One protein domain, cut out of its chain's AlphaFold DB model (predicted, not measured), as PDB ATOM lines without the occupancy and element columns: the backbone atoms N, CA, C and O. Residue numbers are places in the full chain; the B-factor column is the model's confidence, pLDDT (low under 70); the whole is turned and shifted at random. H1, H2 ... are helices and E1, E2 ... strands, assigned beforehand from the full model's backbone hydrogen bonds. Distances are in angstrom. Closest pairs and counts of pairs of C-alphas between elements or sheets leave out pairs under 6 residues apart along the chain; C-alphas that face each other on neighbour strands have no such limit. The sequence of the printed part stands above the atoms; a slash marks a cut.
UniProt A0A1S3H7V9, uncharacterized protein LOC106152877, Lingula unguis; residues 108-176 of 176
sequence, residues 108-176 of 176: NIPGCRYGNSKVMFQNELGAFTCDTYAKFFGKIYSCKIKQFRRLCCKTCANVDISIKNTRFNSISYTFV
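What this domain is: This is residues 108 to 176 of the 176 residues of the protein "uncharacterized protein LOC106152877" of Lingula unguis (UniProt A0A1S3H7V9). This domain has little regular structure: three short helices, H1, H2 and H3, meet corner to corner, with the small hairpin E1-E2 at one end and residues 163 to 176 sweeping past in a wide arc. The 69 printed residues run E1, E2, H1, H2, H3, mixed in class, with 26 in named elements. The whole is compact, radius of gyration of the C-alphas 11.9 A, spanning 31 by 30 by 18 A.

How they stand to each other: Start at the hairpin of E1, residues 121 to 123, and E2, residues 126 to 128: antiparallel, with N 121 and O 128 2.8 A apart, within hydrogen-bond range. H1, residues 130 to 137, touches H2, residues 139 to 144, only at the corner, closest C-alphas Ala 134 and Ser 142, 5.7 A, about perpendicular at 78 degrees. H2 and H3, residues 146 to 151, only just touch, only at the corner, with 3 pairs of C-alphas within 8 A, the closest Cys 143 and Arg 149, 5.0 A. In H1, H2 and H3 every O i to N i+4 pair is within hydrogen-bond range.

Where its parts are: Find C-alpha 121 at (91.780, 44.265, -9.715), where E1 begins. H1 runs 10.6 A from C-alpha 130; H3 ends at C-alpha 151, (94.723, 41.204, -19.352).

The domain as a whole: The printed part has no cut. Residues 162 to 176 have pLDDT under 70.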
ATOM      1  N   ASN A 108     103.543  48.396 -30.310       86.00
ATOM      2  CA  ASN A 108     104.448  47.470 -30.992       86.00
ATOM      3  C   ASN A 108     104.936  46.356 -30.054       86.00
ATOM      4  O   ASN A 108     106.133  46.179 -29.852       86.00
ATOM      5  N   ILE A 109     104.000  45.626 -29.440       84.75
ATOM      6  CA  ILE A 109     104.299  44.517 -28.528       84.75
ATOM      7  C   ILE A 109     103.702  43.226 -29.110       84.75
ATOM      8  O   ILE A 109     102.475  43.135 -29.240       84.75
ATOM      9  N   PRO A 110     104.527  42.215 -29.451       79.81
ATOM     10  CA  PRO A 110     104.047  40.938 -29.972       79.81
ATOM     11  C   PRO A 110     102.997  40.298 -29.056       79.81
ATOM     12  O   PRO A 110     103.188  40.190 -27.847       79.81
ATOM     13  N   GLY A 111     101.856  39.906 -29.630       79.69
ATOM     14  CA  GLY A 111     100.734  39.332 -28.877       79.69
ATOM     15  C   GLY A 111      99.976  40.319 -27.977       79.69
ATOM     16  O   GLY A 111      99.018  39.914 -27.325       79.69
ATOM     17  N   CYS A 112     100.362  41.598 -27.960       88.19
ATOM     18  CA  CYS A 112      99.766  42.632 -27.120       88.19
ATOM     19  C   CYS A 112      99.476  43.925 -27.905       88.19
ATOM     20  O   CYS A 112      99.715  45.028 -27.420       88.19
ATOM     21  N   ARG A 113      98.962  43.801 -29.136       89.75
ATOM     22  CA  ARG A 113      98.783  44.927 -30.066       89.75
ATOM     23  C   ARG A 113      98.008  46.109 -29.483       89.75
ATOM     24  O   ARG A 113      98.303  47.217 -29.882       89.75
ATOM     25  N   TYR A 114      97.056  45.914 -28.569       91.06
ATOM     26  CA  TYR A 114      96.250  47.011 -27.994       91.06
ATOM     27  C   TYR A 114      96.582  47.338 -26.530       91.06
ATOM     28  O   TYR A 114      95.804  47.996 -25.835       91.06
ATOM     29  N   GLY A 115      97.741  46.872 -26.056       90.19
ATOM     30  CA  GLY A 115      98.216  47.111 -24.700       90.19
ATOM     31  C   GLY A 115      97.445  46.340 -23.628       90.19
ATOM     32  O   GLY A 115      96.824  45.313 -23.899       90.19
ATOM     33  N   ASN A 116      97.524  46.838 -22.391       89.25
ATOM     34  CA  ASN A 116      96.745  46.315 -21.273       89.25
ATOM     35  C   ASN A 116      95.255  46.601 -21.476       89.25
ATOM     36  O   ASN A 116      94.874  47.676 -21.936       89.25
ATOM     37  N   SER A 117      94.427  45.682 -20.998       84.88
ATOM     38  CA  SER A 117      93.020  45.947 -20.716       84.88
ATOM     39  C   SER A 117      92.911  47.064 -19.687       84.88
ATOM     40  O   SER A 117      93.690  47.117 -18.730       84.88
ATOM     41  N   LYS A 118      91.876  47.889 -19.804       83.94
ATOM     42  CA  LYS A 118      91.449  48.762 -18.710       83.94
ATOM     43  C   LYS A 118      90.646  47.934 -17.706       83.94
ATOM     44  O   LYS A 118      89.428  47.858 -17.784       83.94
ATOM     45  N   VAL A 119      91.359  47.241 -16.824       84.69
ATOM     46  CA  VAL A 119      90.791  46.434 -15.736       84.69
ATOM     47  C   VAL A 119      91.239  46.979 -14.388       84.69
ATOM     48  O   VAL A 119      92.359  47.478 -14.261       84.69
ATOM     49  N   MET A 120      90.360  46.845 -13.397       88.81
ATOM     50  CA  MET A 120      90.652  47.121 -11.995       88.81
ATOM     51  C   MET A 120      90.589  45.805 -11.218       88.81
ATOM     52  O   MET A 120      89.546  45.160 -11.162       88.81
ATOM     53  N   PHE A 121      91.707  45.393 -10.636       90.12
ATOM     54  CA  PHE A 121      91.780  44.265  -9.715       90.12
ATOM     55  C   PHE A 121      91.401  44.768  -8.325       90.12
ATOM     56  O   PHE A 121      92.075  45.651  -7.804       90.12
ATOM     57  N   GLN A 122      90.333  44.237  -7.737       91.44
ATOM     58  CA  GLN A 122      89.884  44.617  -6.397       91.44
ATOM     59  C   GLN A 122      90.175  43.499  -5.398       91.44
ATOM     60  O   GLN A 122      89.971  42.323  -5.699       91.44
ATOM     61  N   ASN A 123      90.655  43.871  -4.219       87.62
ATOM     62  CA  ASN A 123      90.774  43.006  -3.049       87.62
ATOM     63  C   ASN A 123      90.630  43.853  -1.771       87.62
ATOM     64  O   ASN A 123      90.345  45.048  -1.842       87.62
ATOM     65  N   GLU A 124      90.852  43.246  -0.607       92.06
ATOM     66  CA  GLU A 124      90.777  43.916   0.703       92.06
ATOM     67  C   GLU A 124      91.729  45.117   0.839       92.06
ATOM     68  O   GLU A 124      91.481  46.021   1.629       92.06
ATOM     69  N   LEU A 125      92.801  45.159   0.042       89.00
ATOM     70  CA  LEU A 125      93.800  46.232   0.037       89.00
ATOM     71  C   LEU A 125      93.451  47.376  -0.929       89.00
ATOM     72  O   LEU A 125      94.180  48.365  -0.994       89.00
ATOM     73  N   GLY A 126      92.359  47.253  -1.687       91.44
ATOM     74  CA  GLY A 126      91.857  48.287  -2.586       91.44
ATOM     75  C   GLY A 126      91.809  47.867  -4.053       91.44
ATOM     76  O   GLY A 126      91.735  46.687  -4.398       91.44
ATOM     77  N   ALA A 127      91.803  48.870  -4.936       93.12
ATOM     78  CA  ALA A 127      91.647  48.697  -6.376       93.12
ATOM     79  C   ALA A 127      92.952  49.016  -7.121       93.12
ATOM     80  O   ALA A 127      93.529  50.094  -6.974       93.12
ATOM     81  N   PHE A 128      93.396  48.092  -7.967       93.75
ATOM     82  CA  PHE A 128      94.681  48.155  -8.655       93.75
ATOM     83  C   PHE A 128      94.510  48.087 -10.172       93.75
ATOM     84  O   PHE A 128      93.745  47.278 -10.688       93.75
ATOM     85  N   THR A 129      95.274  48.886 -10.909       93.75
ATOM     86  CA  THR A 129      95.463  48.699 -12.351       93.75
ATOM     87  C   THR A 129      96.477  47.581 -12.593       93.75
ATOM     88  O   THR A 129      97.132  47.108 -11.664       93.75
ATOM     89  N   CYS A 130      96.682  47.180 -13.848       93.38
ATOM     90  CA  CYS A 130      97.768  46.264 -14.207       93.38
ATOM     91  C   CYS A 130      99.135  46.697 -13.646       93.38
ATOM     92  O   CYS A 130      99.861  45.877 -13.083       93.38
ATOM     93  N   ASP A 131      99.478  47.982 -13.763       94.38
ATOM     94  CA  ASP A 131     100.785  48.482 -13.337       94.38
ATOM     95  C   ASP A 131     100.893  48.572 -11.812       94.38
ATOM     96  O   ASP A 131     101.910  48.160 -11.251       94.38
ATOM     97  N   THR A 132      99.848  49.041 -11.117       95.31
ATOM     98  CA  THR A 132      99.889  49.119  -9.648       95.31
ATOM     99  C   THR A 132      99.804  47.742  -9.003       95.31
ATOM    100  O   THR A 132     100.506  47.503  -8.024       95.31
ATOM    101  N   TYR A 133      99.047  46.804  -9.582       95.06
ATOM    102  CA  TYR A 133      98.982  45.422  -9.106       95.06
ATOM    103  C   TYR A 133     100.342  44.729  -9.246       95.06
ATOM    104  O   TYR A 133     100.851  44.174  -8.277       95.06
ATOM    105  N   ALA A 134     100.974  44.816 -10.423       94.81
ATOM    106  CA  ALA A 134     102.301  44.239 -10.648       94.81
ATOM    107  C   ALA A 134     103.379  44.889  -9.766       94.81
ATOM    108  O   ALA A 134     104.326  44.217  -9.356       94.81
ATOM    109  N   LYS A 135     103.256  46.187  -9.464       94.69
ATOM    110  CA  LYS A 135     104.164  46.882  -8.545       94.69
ATOM    111  C   LYS A 135     103.980  46.411  -7.100       94.69
ATOM    112  O   LYS A 135     104.973  46.219  -6.412       94.69
ATOM    113  N   PHE A 136     102.736  46.222  -6.662       94.31
ATOM    114  CA  PHE A 136     102.409  45.864  -5.283       94.31
ATOM    115  C   PHE A 136     102.677  44.383  -4.976       94.31
ATOM    116  O   PHE A 136     103.349  44.068  -4.001       94.31
ATOM    117  N   PHE A 137     102.208  43.471  -5.832       92.06
ATOM    118  CA  PHE A 137     102.321  42.016  -5.630       92.06
ATOM    119  C   PHE A 137     103.565  41.391  -6.279       92.06
ATOM    120  O   PHE A 137     103.800  40.189  -6.167       92.06
ATOM    121  N   GLY A 138     104.373  42.198  -6.966       93.88
ATOM    122  CA  GLY A 138     105.582  41.757  -7.647       93.88
ATOM    123  C   GLY A 138     105.322  41.284  -9.079       93.88
ATOM    124  O   GLY A 138     104.624  40.307  -9.346       93.88
ATOM    125  N   LYS A 139     105.982  41.956 -10.026       92.69
ATOM    126  CA  LYS A 139     105.762  41.805 -11.469       92.69
ATOM    127  C   LYS A 139     105.942  40.370 -11.971       92.69
ATOM    128  O   LYS A 139     105.124  39.891 -12.754       92.69
ATOM    129  N   ILE A 140     106.991  39.679 -11.517       91.56
ATOM    130  CA  ILE A 140     107.274  38.288 -11.910       91.56
ATOM    131  C   ILE A 140     106.134  37.367 -11.461       91.56
ATOM    132  O   ILE A 140     105.661  36.549 -12.249       91.56
ATOM    133  N   TYR A 141     105.660  37.528 -10.224       90.69
ATOM    134  CA  TYR A 141     104.584  36.714  -9.664       90.69
ATOM    135  C   TYR A 141     103.258  36.970 -10.377       90.69
ATOM    136  O   TYR A 141     102.631  36.027 -10.857       90.69
ATOM    137  N   SER A 142     102.859  38.235 -10.546       93.25
ATOM    138  CA  SER A 142     101.605  38.569 -11.232       93.25
ATOM    139  C   SER A 142     101.599  38.063 -12.678       93.25
ATOM    140  O   SER A 142     100.613  37.484 -13.129       93.25
ATOM    141  N   CYS A 143     102.711  38.195 -13.406       93.12
ATOM    142  CA  CYS A 143     102.798  37.757 -14.802       93.12
ATOM    143  C   CYS A 143     102.849  36.227 -14.987       93.12
ATOM    144  O   CYS A 143     102.596  35.758 -16.100       93.12
ATOM    145  N   LYS A 144     103.101  35.438 -13.929       92.19
ATOM    146  CA  LYS A 144     102.902  33.974 -13.951       92.19
ATOM    147  C   LYS A 144     101.420  33.594 -14.031       92.19
ATOM    148  O   LYS A 144     101.086  32.552 -14.596       92.19
ATOM    149  N   ILE A 145     100.519  34.437 -13.523       91.31
ATOM    150  CA  ILE A 145      99.075  34.192 -13.574       91.31
ATOM    151  C   ILE A 145      98.595  34.395 -15.015       91.31
ATOM    152  O   ILE A 145      98.578  35.514 -15.533       91.31
ATOM    153  N   LYS A 146      98.158  33.315 -15.678       89.75
ATOM    154  CA  LYS A 146      97.750  33.323 -17.099       89.75
ATOM    155  C   LYS A 146      96.720  34.413 -17.416       89.75
ATOM    156  O   LYS A 146      96.826  35.086 -18.440       89.75
ATOM    157  N   GLN A 147      95.735  34.598 -16.537       89.00
ATOM    158  CA  GLN A 147      94.690  35.604 -16.720       89.00
ATOM    159  C   GLN A 147      95.219  37.031 -16.566       89.00
ATOM    160  O   GLN A 147      94.913  37.869 -17.413       89.00
ATOM    161  N   PHE A 148      96.061  37.288 -15.561       91.31
ATOM    162  CA  PHE A 148      96.737  38.573 -15.408       91.31
ATOM    163  C   PHE A 148      97.614  38.868 -16.623       91.31
ATOM    164  O   PHE A 148      97.471  39.921 -17.224       91.31
ATOM    165  N   ARG A 149      98.438  37.916 -17.081       90.06
ATOM    166  CA  ARG A 149      99.275  38.085 -18.280       90.06
ATOM    167  C   ARG A 149      98.456  38.399 -19.533       90.06
ATOM    168  O   ARG A 149      98.887  39.205 -20.350       90.06
ATOM    169  N   ARG A 150      97.281  37.781 -19.689       86.25
ATOM    170  CA  ARG A 150      96.368  38.061 -20.809       86.25
ATOM    171  C   ARG A 150      95.788  39.471 -20.728       86.25
ATOM    172  O   ARG A 150      95.721  40.153 -21.743       86.25
ATOM    173  N   LEU A 151      95.345  39.894 -19.544       88.38
ATOM    174  CA  LEU A 151      94.723  41.204 -19.352       88.38
ATOM    175  C   LEU A 151      95.752  42.342 -19.297       88.38
ATOM    176  O   LEU A 151      95.463  43.445 -19.741       88.38
ATOM    177  N   CYS A 152      96.949  42.066 -18.799       92.00
ATOM    178  CA  CYS A 152      98.021  43.016 -18.528       92.00
ATOM    179  C   CYS A 152      99.256  42.724 -19.391       92.00
ATOM    180  O   CYS A 152     100.397  42.776 -18.926       92.00
ATOM    181  N   CYS A 153      99.029  42.373 -20.658       89.81
ATOM    182  CA  CYS A 153     100.081  41.888 -21.546       89.81
ATOM    183  C   CYS A 153     101.197  42.913 -21.792       89.81
ATOM    184  O   CYS A 153     102.342  42.507 -21.973       89.81
ATOM    185  N   LYS A 154     100.904  44.222 -21.739       91.94
ATOM    186  CA  LYS A 154     101.910  45.283 -21.886       91.94
ATOM    187  C   LYS A 154     102.738  45.400 -20.618       91.94
ATOM    188  O   LYS A 154     103.957  45.490 -20.711       91.94
ATOM    189  N   THR A 155     102.111  45.339 -19.444       92.94
ATOM    190  CA  THR A 155     102.846  45.293 -18.171       92.94
ATOM    191  C   THR A 155     103.769  44.074 -18.139       92.94
ATOM    192  O   THR A 155     104.919  44.188 -17.725       92.94
ATOM    193  N   CYS A 156     103.314  42.929 -18.650       92.31
ATOM    194  CA  CYS A 156     104.102  41.699 -18.725       92.31
ATOM    195  C   CYS A 156     105.018  41.588 -19.955       92.31
ATOM    196  O   CYS A 156     105.700  40.570 -20.101       92.31
ATOM    197  N   ALA A 157     105.058  42.595 -20.835       87.00
ATOM    198  CA  ALA A 157     105.972  42.606 -21.968       87.00
ATOM    199  C   ALA A 157     107.403  42.602 -21.414       87.00
ATOM    200  O   ALA A 157     107.764  43.480 -20.628       87.00
ATOM    201  N   ASN A 158     108.191  41.590 -21.781       81.88
ATOM    202  CA  ASN A 158     109.576  41.359 -21.336       81.88
ATOM    203  C   ASN A 158     109.755  40.703 -19.955       81.88
ATOM    204  O   ASN A 158     110.857  40.728 -19.414       81.88
ATOM    205  N   VAL A 159     108.717  40.098 -19.371       84.50
ATOM    206  CA  VAL A 159     108.913  39.208 -18.213       84.50
ATOM    207  C   VAL A 159     109.236  37.806 -18.718       84.50
ATOM    208  O   VAL A 159     108.400  37.183 -19.379       84.50
ATOM    209  N   ASP A 160     110.426  37.305 -18.392       79.00
ATOM    210  CA  ASP A 160     110.762  35.898 -18.591       79.00
ATOM    211  C   ASP A 160     110.094  35.051 -17.498       79.00
ATOM    212  O   ASP A 160     110.266  35.282 -16.301       79.00
ATOM    213  N   ILE A 161     109.264  34.099 -17.921       70.44
ATOM    214  CA  ILE A 161     108.398  33.301 -17.039       70.44
ATOM    215  C   ILE A 161     108.868  31.847 -16.953       70.44
ATOM    216  O   ILE A 161     108.201  31.008 -16.348       70.44
ATOM    217  N   SER A 162     110.026  31.536 -17.533       62.53
ATOM    218  CA  SER A 162     110.616  30.195 -17.550       62.53
ATOM    219  C   SER A 162     111.117  29.705 -16.174       62.53
ATOM    220  O   SER A 162     111.558  28.563 -16.043       62.53
ATOM    221  N   ILE A 163     110.955  30.500 -15.107       52.34
ATOM    222  CA  ILE A 163     111.229  30.086 -13.723       52.34
ATOM    223  C   ILE A 163     110.143  29.106 -13.237       52.34
ATOM    224  O   ILE A 163     109.042  29.507 -12.831       52.34
ATOM    225  N   LYS A 164     110.494  27.813 -13.267       42.16
ATOM    226  CA  LYS A 164     109.706  26.655 -12.814       42.16
ATOM    227  C   LYS A 164     109.068  26.853 -11.427       42.16
ATOM    228  O   LYS A 164     109.713  27.303 -10.492       42.16
ATOM    229  N   ASN A 165     107.809  26.419 -11.343       44.16
ATOM    230  CA  ASN A 165     107.022  26.037 -10.165       44.16
ATOM    231  C   ASN A 165     106.916  27.005  -8.979       44.16
ATOM    232  O   ASN A 165     107.794  27.111  -8.130       44.16
ATOM    233  N   THR A 166     105.719  27.558  -8.813       40.97
ATOM    234  CA  THR A 166     105.116  27.733  -7.485       40.97
ATOM    235  C   THR A 166     103.603  27.770  -7.691       40.97
ATOM    236  O   THR A 166     103.092  28.608  -8.433       40.97
ATOM    237  N   ARG A 167     102.901  26.763  -7.150       46.38
ATOM    238  CA  ARG A 167     101.428  26.675  -7.131       46.38
ATOM    239  C   ARG A 167     100.880  27.913  -6.407       46.38
ATOM    240  O   ARG A 167     101.575  28.369  -5.518       46.38
ATOM    241  N   PHE A 168      99.695  28.432  -6.759       49.78
ATOM    242  CA  PHE A 168      98.621  28.772  -5.800       49.78
ATOM    243  C   PHE A 168      97.425  29.538  -6.415       49.78
ATOM    244  O   PHE A 168      97.572  30.383  -7.292       49.78
ATOM    245  N   ASN A 169      96.266  29.125  -5.889       41.88
ATOM    246  CA  ASN A 169      94.898  29.637  -5.732       41.88
ATOM    247  C   ASN A 169      94.274  30.710  -6.647       41.88
ATOM    248  O   ASN A 169      94.822  31.759  -6.966       41.88
ATOM    249  N   SER A 170      93.022  30.399  -6.985       40.34
ATOM    250  CA  SER A 170      92.036  31.144  -7.760       40.34
ATOM    251  C   SER A 170      91.655  32.485  -7.129       40.34
ATOM    252  O   SER A 170      91.177  32.529  -5.999       40.34
ATOM    253  N   ILE A 171      91.806  33.558  -7.905       48.09
ATOM    254  CA  ILE A 171      91.276  34.898  -7.621       48.09
ATOM    255  C   ILE A 171      89.965  35.053  -8.403       48.09
ATOM    256  O   ILE A 171      89.925  34.735  -9.592       48.09
ATOM    257  N   SER A 172      88.907  35.525  -7.746       41.31
ATOM    258  CA  SER A 172      87.625  35.869  -8.377       41.31
ATOM    259  C   SER A 172      87.683  37.279  -8.973       41.31
ATOM    260  O   SER A 172      88.293  38.172  -8.393       41.31
ATOM    261  N   TYR A 173      87.057  37.482 -10.137       46.34
ATOM    262  CA  TYR A 173      87.087  38.750 -10.877       46.34
ATOM    263  C   TYR A 173      85.673  39.295 -11.064       46.34
ATOM    264  O   TYR A 173      84.780  38.551 -11.469       46.34
ATOM    265  N   THR A 174      85.510  40.602 -10.877       34.53
ATOM    266  CA  THR A 174      84.283  41.331 -11.216       34.53
ATOM    267  C   THR A 174      84.574  42.227 -12.417       34.53
ATOM    268  O   THR A 174      85.534  42.997 -12.403       34.53
ATOM    269  N   PHE A 175      83.780  42.100 -13.480       34.06
ATOM    270  CA  PHE A 175      83.798  43.045 -14.596       34.06
ATOM    271  C   PHE A 175      82.899  44.217 -14.202       34.06
ATOM    272  O   PHE A 175      81.711  44.004 -13.968       34.06
ATOM    273  N   VAL A 176      83.478  45.411 -14.076       38.50
ATOM    274  CA  VAL A 176      82.741  46.669 -13.873       38.50
ATOM    275  C   VAL A 176      82.653  47.396 -15.203       38.50
ATOM    276  O   VAL A 176      83.700  47.449 -15.892       38.50
TER     277      VAL A 176